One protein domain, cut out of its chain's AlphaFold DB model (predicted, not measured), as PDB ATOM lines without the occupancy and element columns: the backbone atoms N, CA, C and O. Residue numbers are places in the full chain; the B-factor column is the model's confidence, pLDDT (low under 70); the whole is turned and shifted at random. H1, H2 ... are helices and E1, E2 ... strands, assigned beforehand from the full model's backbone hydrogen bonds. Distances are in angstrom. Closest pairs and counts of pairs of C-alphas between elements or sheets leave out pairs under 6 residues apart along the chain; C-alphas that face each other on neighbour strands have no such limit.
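What this domain is: This is residues 2 to 103 of the 307 residues of the protein "ABC transporter permease" of Thorarchaeota archaeon (strain OWC) (UniProt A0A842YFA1). Two long helices, H1 and H4, run side by side in opposite ways as a narrow V: they come together where H1 begins and H4 ends, and the short helix H2 crosses between them at the wider end, with H3 packed beyond it. At the narrow end of this V lie a small two-stranded sheet, E1 and E3, and a separate turn with E2. The printed part has 102 residues, with four named helices and three named strands in the order E1, E2, H1, H2, H3, H4, E3; the sheet's order is E1 - E3, antiparallel, and the class is mostly helix. The whole is loose, with a radius of gyration of the C-alphas of 18.4 A, and elongated, spanning 54 by 30 by 22 A.

How they stand to each other: Start at the sheet: E1, residues 4 to 7, and E3, residues 95 to 97, are antiparallel neighbours at 170 degrees, and N 5 and O 96 are within hydrogen-bond range at 3.1 A. E1 is apart from H4, residues 66 to 91, while the closest C-alphas of H4 and E3, those of Met 89 and Phe 96, are 7.0 A apart. Follow H4 back to Thr 87, whose C-alpha is 5.2 A from that of Gly 25 in H1, residues 25 to 42. This is the closest pair where H1 and H4 touch, with residues 25 to 32 and 80 to 91 alone; they run opposite ways at a shallow tilt of 15 degrees. H2, residues 44 to 54, touches residues 66 to 73 of H4, about perpendicular at 75 degrees, closest at the C-alphas of Met 49 and Asn 69, 6.0 A. H1 and H2 touch only at the corner, closest at the C-alphas of Ile 40 and Gly 46, 3.9 A. H3, residues 56 to 61, touches H2 at a steep tilt of 60 degrees, closest at the C-alphas of Val 52 and Ala 59, 5.4 A. H3 and H4 only just touch, only at the corner, with 3 pairs of C-alphas within 8 A; the closest are those of Glu 60 and Ser 66, 6.5 A. E2, residues 16 to 18, pairs with no named strand, but forms a short antiparallel pairing with residues 22 to 23. In H1, H2, H3 and H4 every O i to N i+4 pair is within hydrogen-bond range.

Where its parts are: Find C-alpha 4 at (19.118, 38.493, 39.996), where E1 begins. H1 runs 24.9 A from C-alpha 25 at (23.832, 18.038, 47.392), and H2 is 15.5 A long. H4 runs 37.0 A to C-alpha 91 at (20.221, 23.456, 46.926).

The domain as a whole: The two C-alphas farthest apart, those of Gly 19 and Tyr 61, are 54.7 A apart. The printed part has no cut and no long link. The model's mean pLDDT over the printed part is 86.2; look for values under 70 at residue 2 and residues 17 to 21.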
ATOM      1  N   VAL A   2      20.980  44.339  43.388       61.50
ATOM      2  CA  VAL A   2      21.839  43.286  42.822       61.50
ATOM      3  C   VAL A   2      21.078  42.626  41.672       61.50
ATOM      4  O   VAL A   2      19.895  42.334  41.825       61.50
ATOM      5  N   SER A   3      21.729  42.437  40.523       74.50
ATOM      6  CA  SER A   3      21.137  41.712  39.394       74.50
ATOM      7  C   SER A   3      20.839  40.269  39.816       74.50
ATOM      8  O   SER A   3      21.728  39.586  40.331       74.50
ATOM      9  N   GLN A   4      19.592  39.833  39.643       78.88
ATOM     10  CA  GLN A   4      19.118  38.493  39.996       78.88
ATOM     11  C   GLN A   4      18.285  37.916  38.852       78.88
ATOM     12  O   GLN A   4      17.570  38.654  38.171       78.88
ATOM     13  N   SER A   5      18.374  36.601  38.647       82.38
ATOM     14  CA  SER A   5      17.505  35.892  37.702       82.38
ATOM     15  C   SER A   5      16.094  35.691  38.275       82.38
ATOM     16  O   SER A   5      15.896  35.825  39.487       82.38
ATOM     17  N   PRO A   6      15.120  35.288  37.436       82.38
ATOM     18  CA  PRO A   6      13.902  34.646  37.919       82.38
ATOM     19  C   PRO A   6      14.227  33.438  38.812       82.38
ATOM     20  O   PRO A   6      15.303  32.842  38.684       82.38
ATOM     21  N   GLN A   7      13.298  33.097  39.704       82.81
ATOM     22  CA  GLN A   7      13.414  31.924  40.570       82.81
ATOM     23  C   GLN A   7      13.430  30.629  39.751       82.81
ATOM     24  O   GLN A   7      12.823  30.548  38.678       82.81
ATOM     25  N   PHE A   8      14.132  29.622  40.263       82.75
ATOM     26  CA  PHE A   8      14.126  28.282  39.691       82.75
ATOM     27  C   PHE A   8      12.760  27.611  39.886       82.75
ATOM     28  O   PHE A   8      12.025  27.916  40.820       82.75
ATOM     29  N   LEU A   9      12.419  26.692  38.983       80.31
ATOM     30  CA  LEU A   9      11.228  25.852  39.111       80.31
ATOM     31  C   LEU A   9      11.378  24.917  40.317       80.31
ATOM     32  O   LEU A   9      12.450  24.344  40.504       80.31
ATOM     33  N   ASP A  10      10.294  24.668  41.053       74.81
ATOM     34  CA  ASP A  10      10.308  23.798  42.242       74.81
ATOM     35  C   ASP A  10      10.812  22.372  41.942       74.81
ATOM     36  O   ASP A  10      11.410  21.725  42.793       74.81
ATOM     37  N   THR A  11      10.630  21.882  40.708       77.31
ATOM     38  CA  THR A  11      11.141  20.574  40.247       77.31
ATOM     39  C   THR A  11      12.661  20.551  40.048       77.31
ATOM     40  O   THR A  11      13.265  19.481  40.049       77.31
ATOM     41  N   ALA A  12      13.281  21.711  39.824       76.00
ATOM     42  CA  ALA A  12      14.720  21.838  39.599       76.00
ATOM     43  C   ALA A  12      15.509  22.008  40.907       76.00
ATOM     44  O   ALA A  12      16.730  21.847  40.901       76.00
ATOM     45  N   LEU A  13      14.829  22.323  42.014       78.19
ATOM     46  CA  LEU A  13      15.446  22.443  43.330       78.19
ATOM     47  C   LEU A  13      15.803  21.062  43.884       78.19
ATOM     48  O   LEU A  13      15.066  20.086  43.727       78.19
ATOM     49  N   LEU A  14      16.958  20.973  44.545       77.19
ATOM     50  CA  LEU A  14      17.393  19.716  45.146       77.19
ATOM     51  C   LEU A  14      16.507  19.366  46.350       77.19
ATOM     52  O   LEU A  14      16.279  20.223  47.206       77.19
ATOM     53  N   PRO A  15      16.052  18.104  46.474       76.38
ATOM     54  CA  PRO A  15      15.190  17.714  47.577       76.38
ATOM     55  C   PRO A  15      15.924  17.855  48.914       76.38
ATOM     56  O   PRO A  15      17.106  17.523  49.053       76.38
ATOM     57  N   LEU A  16      15.206  18.359  49.913       78.00
ATOM     58  CA  LEU A  16      15.702  18.502  51.276       78.00
ATOM     59  C   LEU A  16      15.672  17.137  51.975       78.00
ATOM     60  O   LEU A  16      14.695  16.398  51.874       78.00
ATOM     61  N   LEU A  17      16.757  16.792  52.666       67.56
ATOM     62  CA  LEU A  17      16.925  15.500  53.339       67.56
ATOM     63  C   LEU A  17      16.578  15.574  54.829       67.56
ATOM     64  O   LEU A  17      15.912  14.686  55.349       67.56
ATOM     65  N   PHE A  18      17.034  16.626  55.517       63.25
ATOM     66  CA  PHE A  18      16.828  16.810  56.957       63.25
ATOM     67  C   PHE A  18      16.513  18.276  57.274       63.25
ATOM     68  O   PHE A  18      17.408  19.116  57.384       63.25
ATOM     69  N   GLY A  19      15.223  18.580  57.441       66.81
ATOM     70  CA  GLY A  19      14.743  19.934  57.731       66.81
ATOM     71  C   GLY A  19      15.062  20.938  56.617       66.81
ATOM     72  O   GLY A  19      15.198  20.566  55.457       66.81
ATOM     73  N   ASN A  20      15.207  22.215  56.982       67.00
ATOM     74  CA  ASN A  20      15.414  23.316  56.029       67.00
ATOM     75  C   ASN A  20      16.890  23.607  55.697       67.00
ATOM     76  O   ASN A  20      17.164  24.570  54.991       67.00
ATOM     77  N   TYR A  21      17.844  22.827  56.221       67.75
ATOM     78  CA  TYR A  21      19.270  23.192  56.176       67.75
ATOM     79  C   TYR A  21      20.167  22.185  55.448       67.75
ATOM     80  O   TYR A  21      21.331  22.490  55.205       67.75
ATOM     81  N   LEU A  22      19.662  20.990  55.112       79.25
ATOM     82  CA  LEU A  22      20.457  19.946  54.463       79.25
ATOM     83  C   LEU A  22      19.764  19.452  53.193       79.25
ATOM     84  O   LEU A  22      18.748  18.759  53.245       79.25
ATOM     85  N   HIS A  23      20.346  19.802  52.049       84.25
ATOM     86  CA  HIS A  23      19.875  19.423  50.720       84.25
ATOM     87  C   HIS A  23      20.593  18.175  50.183       84.25
ATOM     88  O   HIS A  23      21.709  17.838  50.598       84.25
ATOM     89  N   PHE A  24      20.004  17.534  49.171       85.19
ATOM     90  CA  PHE A  24      20.549  16.339  48.512       85.19
ATOM     91  C   PHE A  24      21.984  16.494  47.972       85.19
ATOM     92  O   PHE A  24      22.711  15.508  47.846       85.19
ATOM     93  N   GLY A  25      22.440  17.731  47.740       84.38
ATOM     94  CA  GLY A  25      23.832  18.038  47.392       84.38
ATOM     95  C   GLY A  25      24.882  17.443  48.344       84.38
ATOM     96  O   GLY A  25      25.969  17.096  47.890       84.38
ATOM     97  N   PHE A  26      24.564  17.217  49.625       87.94
ATOM     98  CA  PHE A  26      25.494  16.555  50.550       87.94
ATOM     99  C   PHE A  26      25.772  15.090  50.166       87.94
ATOM    100  O   PHE A  26      26.914  14.634  50.217       87.94
ATOM    101  N   ILE A  27      24.748  14.356  49.715       89.44
ATOM    102  CA  ILE A  27      24.907  12.975  49.233       89.44
ATOM    103  C   ILE A  27      25.721  12.965  47.937       89.44
ATOM    104  O   ILE A  27      26.601  12.123  47.769       89.44
ATOM    105  N   ILE A  28      25.475  13.930  47.046       90.44
ATOM    106  CA  ILE A  28      26.255  14.098  45.812       90.44
ATOM    107  C   ILE A  28      27.733  14.338  46.143       90.44
ATOM    108  O   ILE A  28      28.595  13.698  45.544       90.44
ATOM    109  N   ALA A  29      28.034  15.188  47.128       90.75
ATOM    110  CA  ALA A  29      29.404  15.434  47.573       90.75
ATOM    111  C   ALA A  29      30.074  14.161  48.125       90.75
ATOM    112  O   ALA A  29      31.216  13.869  47.772       90.75
ATOM    113  N   LEU A  30      29.362  13.362  48.928       93.12
ATOM    114  CA  LEU A  30      29.889  12.101  49.461       93.12
ATOM    115  C   LEU A  30      30.170  11.076  48.349       93.12
ATOM    116  O   LEU A  30      31.231  10.448  48.335       93.12
ATOM    117  N   MET A  31      29.252  10.945  47.387       94.06
ATOM    118  CA  MET A  31      29.459  10.102  46.207       94.06
ATOM    119  C   MET A  31      30.647  10.589  45.374       94.06
ATOM    120  O   MET A  31      31.458   9.773  44.942       94.06
ATOM    121  N   ALA A  32      30.794  11.901  45.182       94.00
ATOM    122  CA  ALA A  32      31.916  12.475  44.446       94.00
ATOM    123  C   ALA A  32      33.261  12.154  45.117       94.00
ATOM    124  O   ALA A  32      34.194  11.743  44.430       94.00
ATOM    125  N   VAL A  33      33.353  12.258  46.449       94.81
ATOM    126  CA  VAL A  33      34.563  11.872  47.196       94.81
ATOM    127  C   VAL A  33      34.887  10.396  46.988       94.81
ATOM    128  O   VAL A  33      36.034  10.071  46.692       94.81
ATOM    129  N   PHE A  34      33.890   9.512  47.070       95.25
ATOM    130  CA  PHE A  34      34.092   8.080  46.844       95.25
ATOM    131  C   PHE A  34      34.560   7.774  45.412       95.25
ATOM    132  O   PHE A  34      35.488   6.992  45.212       95.25
ATOM    133  N   VAL A  35      33.957   8.421  44.410       94.62
ATOM    134  CA  VAL A  35      34.345   8.269  43.001       94.62
ATOM    135  C   VAL A  35      35.774   8.756  42.771       94.62
ATOM    136  O   VAL A  35      36.545   8.069  42.104       94.62
ATOM    137  N   VAL A  36      36.151   9.906  43.334       94.38
ATOM    138  CA  VAL A  36      37.511  10.454  43.209       94.38
ATOM    139  C   VAL A  36      38.528   9.577  43.936       94.38
ATOM    140  O   VAL A  36      39.597   9.314  43.389       94.38
ATOM    141  N   ASP A  37      38.199   9.080  45.128       94.62
ATOM    142  CA  ASP A  37      39.049   8.152  45.875       94.62
ATOM    143  C   ASP A  37      39.291   6.860  45.092       94.62
ATOM    144  O   ASP A  37      40.436   6.444  44.899       94.62
ATOM    145  N   TYR A  38      38.224   6.273  44.547       95.00
ATOM    146  CA  TYR A  38      38.323   5.102  43.686       95.00
ATOM    147  C   TYR A  38      39.152   5.393  42.428       95.00
ATOM    148  O   TYR A  38      40.047   4.621  42.081       95.00
ATOM    149  N   LEU A  39      38.917   6.529  41.768       94.94
ATOM    150  CA  LEU A  39      39.648   6.927  40.569       94.94
ATOM    151  C   LEU A  39      41.151   7.066  40.851       94.94
ATOM    152  O   LEU A  39      41.962   6.480  40.137       94.94
ATOM    153  N   ILE A  40      41.530   7.789  41.905       92.44
ATOM    154  CA  ILE A  40      42.935   8.065  42.227       92.44
ATOM    155  C   ILE A  40      43.659   6.813  42.741       92.44
ATOM    156  O   ILE A  40      44.820   6.596  42.389       92.44
ATOM    157  N   ASN A  41      42.998   5.985  43.557       92.69
ATOM    158  CA  ASN A  41      43.656   4.876  44.256       92.69
ATOM    159  C   ASN A  41      43.507   3.511  43.577       92.69
ATOM    160  O   ASN A  41      44.298   2.611  43.863       92.69
ATOM    161  N   ARG A  42      42.505   3.318  42.710       91.94
ATOM    162  CA  ARG A  42      42.200   2.005  42.109       91.94
ATOM    163  C   ARG A  42      42.323   1.959  40.588       91.94
ATOM    164  O   ARG A  42      42.255   0.865  40.038       91.94
ATOM    165  N   THR A  43      42.524   3.086  39.899       93.75
ATOM    166  CA  THR A  43      42.599   3.102  38.424       93.75
ATOM    167  C   THR A  43      43.989   3.431  37.885       93.75
ATOM    168  O   THR A  43      44.784   4.121  38.526       93.75
ATOM    169  N   VAL A  44      44.263   2.965  36.660       92.19
ATOM    170  CA  VAL A  44      45.507   3.256  35.923       92.19
ATOM    171  C   VAL A  44      45.662   4.758  35.686       92.19
ATOM    172  O   VAL A  44      46.743   5.302  35.867       92.19
ATOM    173  N   LEU A  45      44.566   5.447  35.367       91.69
ATOM    174  CA  LEU A  45      44.554   6.893  35.157       91.69
ATOM    175  C   LEU A  45      44.962   7.650  36.432       91.69
ATOM    176  O   LEU A  45      45.772   8.572  36.360       91.69
ATOM    177  N   GLY A  46      44.487   7.219  37.606       91.56
ATOM    178  CA  GLY A  46      44.917   7.766  38.897       91.56
ATOM    179  C   GLY A  46      46.408   7.557  39.179       91.56
ATOM    180  O   GLY A  46      47.096   8.482  39.618       91.56
ATOM    181  N   TYR A  47      46.931   6.368  38.863       92.62
ATOM    182  CA  TYR A  47      48.364   6.076  38.963       92.62
ATOM    183  C   TYR A  47      49.197   6.970  38.038       92.62
ATOM    184  O   TYR A  47      50.140   7.620  38.497       92.62
ATOM    185  N   GLU A  48      48.815   7.066  36.761       93.62
ATOM    186  CA  GLU A  48      49.495   7.921  35.788       93.62
ATOM    187  C   GLU A  48      49.466   9.396  36.243       93.62
ATOM    188  O   GLU A  48      50.451  10.114  36.081       93.62
ATOM    189  N   MET A  49      48.362   9.878  36.835       92.88
ATOM    190  CA  MET A  49      48.246  11.272  37.302       92.88
ATOM    191  C   MET A  49      49.194  11.563  38.462       92.88
ATOM    192  O   MET A  49      49.843  12.608  38.483       92.88
ATOM    193  N   ARG A  50      49.313  10.627  39.408       90.94
ATOM    194  CA  ARG A  50      50.255  10.740  40.528       90.94
ATOM    195  C   ARG A  50      51.707  10.667  40.064       90.94
ATOM    196  O   ARG A  50      52.541  11.399  40.588       90.94
ATOM    197  N   ALA A  51      52.005   9.814  39.084       91.50
ATOM    198  CA  ALA A  51      53.341   9.708  38.507       91.50
ATOM    199  C   ALA A  51      53.763  11.023  37.829       91.50
ATOM    200  O   ALA A  51      54.823  11.561  38.147       91.50
ATOM    201  N   VAL A  52      52.893  11.584  36.978       92.44
ATOM    202  CA  VAL A  52      53.121  12.880  36.313       92.44
ATOM    203  C   VAL A  52      53.235  14.016  37.335       92.44
ATOM    204  O   VAL A  52      54.100  14.874  37.192       92.44
ATOM    205  N   GLY A  53      52.416  14.005  38.393       87.81
ATOM    206  CA  GLY A  53      52.475  15.008  39.462       87.81
ATOM    207  C   GLY A  53      53.762  14.976  40.297       87.81
ATOM    208  O   GLY A  53      54.163  16.013  40.820       87.81
ATOM    209  N   ASN A  54      54.420  13.819  40.410       88.06
ATOM    210  CA  ASN A  54      55.690  13.689  41.130       88.06
ATOM    211  C   ASN A  54      56.889  14.104  40.269       88.06
ATOM    212  O   ASN A  54      57.764  14.822  40.747       88.06
ATOM    213  N   ASN A  55      56.957  13.628  39.022       90.25
ATOM    214  CA  ASN A  55      57.995  14.025  38.073       90.25
ATOM    215  C   ASN A  55      57.540  13.747  36.633       90.25
ATOM    216  O   ASN A  55      57.562  12.603  36.171       90.25
ATOM    217  N   THR A  56      57.180  14.808  35.912       89.00
ATOM    218  CA  THR A  56      56.729  14.746  34.515       89.00
ATOM    219  C   THR A  56      57.747  14.060  33.608       89.00
ATOM    220  O   THR A  56      57.382  13.190  32.824       89.00
ATOM    221  N   THR A  57      59.029  14.401  33.740       88.31
ATOM    222  CA  THR A  57      60.098  13.866  32.891       88.31
ATOM    223  C   THR A  57      60.268  12.363  33.106       88.31
ATOM    224  O   THR A  57      60.339  11.601  32.145       88.31
ATOM    225  N   ALA A  58      60.272  11.910  34.363       87.81
ATOM    226  CA  ALA A  58      60.368  10.485  34.685       87.81
ATOM    227  C   ALA A  58      59.132   9.695  34.219       87.81
ATOM    228  O   ALA A  58      59.263   8.564  33.753       87.81
ATOM    229  N   ALA A  59      57.940  10.293  34.306       89.75
ATOM    230  CA  ALA A  59      56.709   9.682  33.816       89.75
ATOM    231  C   ALA A  59      56.730   9.496  32.287       89.75
ATOM    232  O   ALA A  59      56.347   8.434  31.796       89.75
ATOM    233  N   GLU A  60      57.243  10.478  31.541       91.50
ATOM    234  CA  GLU A  60      57.400  10.375  30.082       91.50
ATOM    235  C   GLU A  60      58.407   9.289  29.691       91.50
ATOM    236  O   GLU A  60      58.134   8.508  28.778       91.50
ATOM    237  N   TYR A  61      59.516   9.159  30.430       92.06
ATOM    238  CA  TYR A  61      60.467   8.056  30.241       92.06
ATOM    239  C   TYR A  61      59.855   6.677  30.520       92.06
ATOM    240  O   TYR A  61      60.229   5.701  29.873       92.06
ATOM    241  N   ALA A  62      58.890   6.587  31.439       89.75
ATOM    242  CA  ALA A  62      58.134   5.365  31.717       89.75
ATOM    243  C   ALA A  62      57.019   5.076  30.684       89.75
ATOM    244  O   ALA A  62      56.268   4.115  30.846       89.75
ATOM    245  N   GLY A  63      56.896   5.891  29.628       90.94
ATOM    246  CA  GLY A  63      55.897   5.727  28.568       90.94
ATOM    247  C   GLY A  63      54.526   6.338  28.876       90.94
ATOM    248  O   GLY A  63      53.572   6.105  28.131       90.94
ATOM    249  N   ILE A  64      54.399   7.129  29.947       92.62
ATOM    250  CA  ILE A  64      53.148   7.804  30.312       92.62
ATOM    251  C   ILE A  64      53.011   9.093  29.498       92.62
ATOM    252  O   ILE A  64      53.909   9.930  29.453       92.62
ATOM    253  N   ASN A  65      51.849   9.296  28.874       92.50
ATOM    254  CA  ASN A  65      51.567  10.530  28.144       92.50
ATOM    255  C   ASN A  65      51.118  11.646  29.104       92.50
ATOM    256  O   ASN A  65      49.927  11.786  29.401       92.50
ATOM    257  N   SER A  66      52.066  12.476  29.544       90.56
ATOM    258  CA  SER A  66      51.815  13.601  30.458       90.56
ATOM    259  C   SER A  66      50.756  14.574  29.948       90.56
ATOM    260  O   SER A  66      49.873  14.979  30.703       90.56
ATOM    261  N   LYS A  67      50.784  14.920  28.653       91.12
ATOM    262  CA  LYS A  67      49.833  15.876  28.058       91.12
ATOM    263  C   LYS A  67      48.398  15.370  28.157       91.12
ATOM    264  O   LYS A  67      47.510  16.116  28.567       91.12
ATOM    265  N   ARG A  68      48.176  14.095  27.826       91.94
ATOM    266  CA  ARG A  68      46.863  13.445  27.942       91.94
ATOM    267  C   ARG A  68      46.366  13.479  29.387       91.94
ATOM    268  O   ARG A  68      45.207  13.804  29.633       91.94
ATOM    269  N   ASN A  69      47.251  13.194  30.335       92.56
ATOM    270  CA  ASN A  69      46.897  13.172  31.747       92.56
ATOM    271  C   ASN A  69      46.554  14.537  32.328       92.56
ATOM    272  O   ASN A  69      45.608  14.637  33.106       92.56
ATOM    273  N   ILE A  70      47.259  15.587  31.909       91.12
ATOM    274  CA  ILE A  70      46.927  16.963  32.289       91.12
ATOM    275  C   ILE A  70      45.527  17.333  31.783       91.12
ATOM    276  O   ILE A  70      44.730  17.885  32.540       91.12
ATOM    277  N   VAL A  71      45.188  16.983  30.536       94.25
ATOM    278  CA  VAL A  71      43.852  17.247  29.971       94.25
ATOM    279  C   VAL A  71      42.764  16.499  30.742       94.25
ATOM    280  O   VAL A  71      41.750  17.102  31.090       94.25
ATOM    281  N   PHE A  72      42.974  15.220  31.069       93.50
ATOM    282  CA  PHE A  72      42.018  14.471  31.888       93.50
ATOM    283  C   PHE A  72      41.864  15.061  33.291       93.50
ATOM    284  O   PHE A  72      40.739  15.189  33.768       93.50
ATOM    285  N   ALA A  73      42.961  15.467  33.932       91.88
ATOM    286  CA  ALA A  73      42.916  16.088  35.253       91.88
ATOM    287  C   ALA A  73      42.113  17.401  35.230       91.88
ATOM    288  O   ALA A  73      41.265  17.621  36.096       91.88
ATOM    289  N   LEU A  74      42.317  18.238  34.206       91.88
ATOM    290  CA  LEU A  74      41.551  19.472  34.007       91.88
ATOM    291  C   LEU A  74      40.068  19.195  33.734       91.88
ATOM    292  O   LEU A  74      39.212  19.857  34.316       91.88
ATOM    293  N   ALA A  75      39.756  18.205  32.896       95.06
ATOM    294  CA  ALA A  75      38.377  17.834  32.583       95.06
ATOM    295  C   ALA A  75      37.625  17.312  33.820       95.06
ATOM    296  O   ALA A  75      36.497  17.733  34.074       95.06
ATOM    297  N   ILE A  76      38.258  16.446  34.620       94.25
ATOM    298  CA  ILE A  76      37.674  15.915  35.861       94.25
ATOM    299  C   ILE A  76      37.483  17.034  36.890       94.25
ATOM    300  O   ILE A  76      36.414  17.135  37.487       94.25
ATOM    301  N   SER A  77      38.478  17.909  37.061       91.88
ATOM    302  CA  SER A  77      38.372  19.074  37.949       91.88
ATOM    303  C   SER A  77      37.225  20.004  37.534       91.88
ATOM    304  O   SER A  77      36.403  20.389  38.368       91.88
ATOM    305  N   GLY A  78      37.101  20.301  36.235       93.00
ATOM    306  CA  GLY A  78      36.007  21.106  35.693       93.00
ATOM    307  C   GLY A  78      34.632  20.469  35.912       93.00
ATOM    308  O   GLY A  78      33.704  21.155  36.335       93.00
ATOM    309  N   ALA A  79      34.509  19.155  35.703       94.88
ATOM    310  CA  ALA A  79      33.271  18.423  35.958       94.88
ATOM    311  C   ALA A  79      32.876  18.458  37.446       94.88
ATOM    312  O   ALA A  79      31.724  18.744  37.770       94.88
ATOM    313  N   LEU A  80      33.830  18.234  38.356       93.56
ATOM    314  CA  LEU A  80      33.593  18.291  39.803       93.56
ATOM    315  C   LEU A  80      33.241  19.707  40.278       93.56
ATOM    316  O   LEU A  80      32.327  19.871  41.083       93.56
ATOM    317  N   SER A  81      33.924  20.732  39.761       90.94
ATOM    318  CA  SER A  81      33.627  22.133  40.078       90.94
ATOM    319  C   SER A  81      32.245  22.554  39.567       90.94
ATOM    320  O   SER A  81      31.504  23.217  40.294       90.94
ATOM    321  N   GLY A  82      31.863  22.118  38.361       90.19
ATOM    322  CA  GLY A  82      30.525  22.335  37.813       90.19
ATOM    323  C   GLY A  82      29.437  21.662  38.651       90.19
ATOM    324  O   GLY A  82      28.431  22.297  38.967       90.19
ATOM    325  N   LEU A  83      29.670  20.417  39.082       92.31
ATOM    326  CA  LEU A  83      28.769  19.715  39.999       92.31
ATOM    327  C   LEU A  83      28.615  20.478  41.316       92.31
ATOM    328  O   LEU A  83      27.487  20.800  41.680       92.31
ATOM    329  N   ALA A  84      29.718  20.853  41.968       89.06
ATOM    330  CA  ALA A  84      29.691  21.603  43.224       89.06
ATOM    331  C   ALA A  84      28.918  22.928  43.100       89.06
ATOM    332  O   ALA A  84      28.078  23.248  43.942       89.06
ATOM    333  N   GLY A  85      29.152  23.681  42.020       87.62
ATOM    334  CA  GLY A  85      28.446  24.937  41.786       87.62
ATOM    335  C   GLY A  85      26.956  24.754  41.501       87.62
ATOM    336  O   GLY A  85      26.135  25.514  42.011       87.62
ATOM    337  N   SER A  86      26.592  23.720  40.738       88.00
ATOM    338  CA  SER A  86      25.186  23.395  40.473       88.00
ATOM    339  C   SER A  86      24.445  22.969  41.740       88.00
ATOM    340  O   SER A  86      23.313  23.397  41.952       88.00
ATOM    341  N   THR A  87      25.087  22.192  42.620       88.56
ATOM    342  CA  THR A  87      24.468  21.744  43.871       88.56
ATOM    343  C   THR A  87      24.264  22.879  44.861       88.56
ATOM    344  O   THR A  87      23.243  22.902  45.537       88.56
ATOM    345  N   GLU A  88      25.193  23.832  44.917       85.56
ATOM    346  CA  GLU A  88      25.051  25.019  45.764       85.56
ATOM    347  C   GLU A  88      23.916  25.916  45.253       85.56
ATOM    348  O   GLU A  88      23.045  26.336  46.010       85.56
ATOM    349  N   MET A  89      23.882  26.164  43.940       86.31
ATOM    350  CA  MET A  89      22.883  27.040  43.329       86.31
ATOM    351  C   MET A  89      21.468  26.453  43.361       86.31
ATOM    352  O   MET A  89      20.531  27.214  43.528       86.31
ATOM    353  N   LEU A  90      21.298  25.135  43.202       85.00
ATOM    354  CA  LEU A  90      19.980  24.478  43.219       85.00
ATOM    355  C   LEU A  90      19.545  24.007  44.615       85.00
ATOM    356  O   LEU A  90      18.388  23.630  44.799       85.00
ATOM    357  N   GLY A  91      20.475  23.936  45.568       81.81
ATOM    358  CA  GLY A  91      20.221  23.456  46.926       81.81
ATOM    359  C   GLY A  91      20.091  24.575  47.956       81.81
ATOM    360  O   GLY A  91      19.213  24.508  48.812       81.81
ATOM    361  N   THR A  92      20.958  25.586  47.882       80.06
ATOM    362  CA  THR A  92      21.017  26.689  48.856       80.06
ATOM    363  C   THR A  92      20.296  27.935  48.351       80.06
ATOM    364  O   THR A  92      19.666  28.649  49.131       80.06
ATOM    365  N   TYR A  93      20.393  28.211  47.049       80.25
ATOM    366  CA  TYR A  93      19.813  29.400  46.432       80.25
ATOM    367  C   TYR A  93      18.528  29.056  45.660       80.25
ATOM    368  O   TYR A  93      18.401  28.000  45.053       80.25
ATOM    369  N   ASP A  94      17.545  29.956  45.672       80.94
ATOM    370  CA  ASP A  94      16.288  29.809  44.917       80.94
ATOM    371  C   ASP A  94      16.355  30.472  43.530       80.94
ATOM    372  O   ASP A  94      15.431  30.365  42.721       80.94
ATOM    373  N   ARG A  95      17.443  31.199  43.263       82.62
ATOM    374  CA  ARG A  95      17.682  31.995  42.058       82.62
ATOM    375  C   ARG A  95      19.171  32.253  41.879       82.62
ATOM    376  O   ARG A  95      19.943  32.205  42.834       82.62
ATOM    377  N   PHE A  96      19.562  32.665  40.680       81.56
ATOM    378  CA  PHE A  96      20.923  33.111  40.431       81.56
ATOM    379  C   PHE A  96      21.164  34.507  41.014       81.56
ATOM    380  O   PHE A  96      20.491  35.475  40.646       81.56
ATOM    381  N   ILE A  97      22.159  34.619  41.895       81.19
ATOM    382  CA  ILE A  97      22.575  35.875  42.530       81.19
ATOM    383  C   ILE A  97      23.987  36.230  42.056       81.19
ATOM    384  O   ILE A  97      24.882  35.388  42.064       81.19
ATOM    385  N   ALA A  98      24.226  37.482  41.658       76.44
ATOM    386  CA  ALA A  98      25.577  37.927  41.312       76.44
ATOM    387  C   ALA A  98      26.542  37.812  42.515       76.44
ATOM    388  O   ALA A  98      26.166  38.107  43.647       76.44
ATOM    389  N   ASN A  99      27.799  37.430  42.258       74.44
ATOM    390  CA  ASN A  99      28.864  37.227  43.259       74.44
ATOM    391  C   ASN A  99      28.649  36.083  44.272       74.44
ATOM    392  O   ASN A  99      29.327  36.051  45.296       74.44
ATOM    393  N   TRP A 100      27.775  35.111  43.989       74.69
ATOM    394  CA  TRP A 100      27.542  33.961  44.880       74.69
ATOM    395  C   TRP A 100      28.789  33.082  45.104       74.69
ATOM    396  O   TRP A 100      28.972  32.521  46.179       74.69
ATOM    397  N   SER A 101      29.677  32.983  44.109       73.44
ATOM    398  CA  SER A 101      30.859  32.113  44.157       73.44
ATOM    399  C   SER A 101      32.110  32.781  44.739       73.44
ATOM    400  O   SER A 101      33.182  32.166  44.764       73.44
ATOM    401  N   ALA A 102      32.021  34.047  45.157       70.62
ATOM    402  CA  ALA A 102      33.174  34.800  45.634       70.62
ATOM    403  C   ALA A 102      33.792  34.115  46.867       70.62
ATOM    404  O   ALA A 102      33.121  33.883  47.869       70.62
ATOM    405  N   GLY A 103      35.078  33.769  46.788       73.56
ATOM    406  CA  GLY A 103      35.799  33.120  47.887       73.56
ATOM    407  C   GLY A 103      35.812  31.588  47.863       73.56
ATOM    408  O   GLY A 103      36.776  31.007  48.348       73.56
TER     409      GLY A 103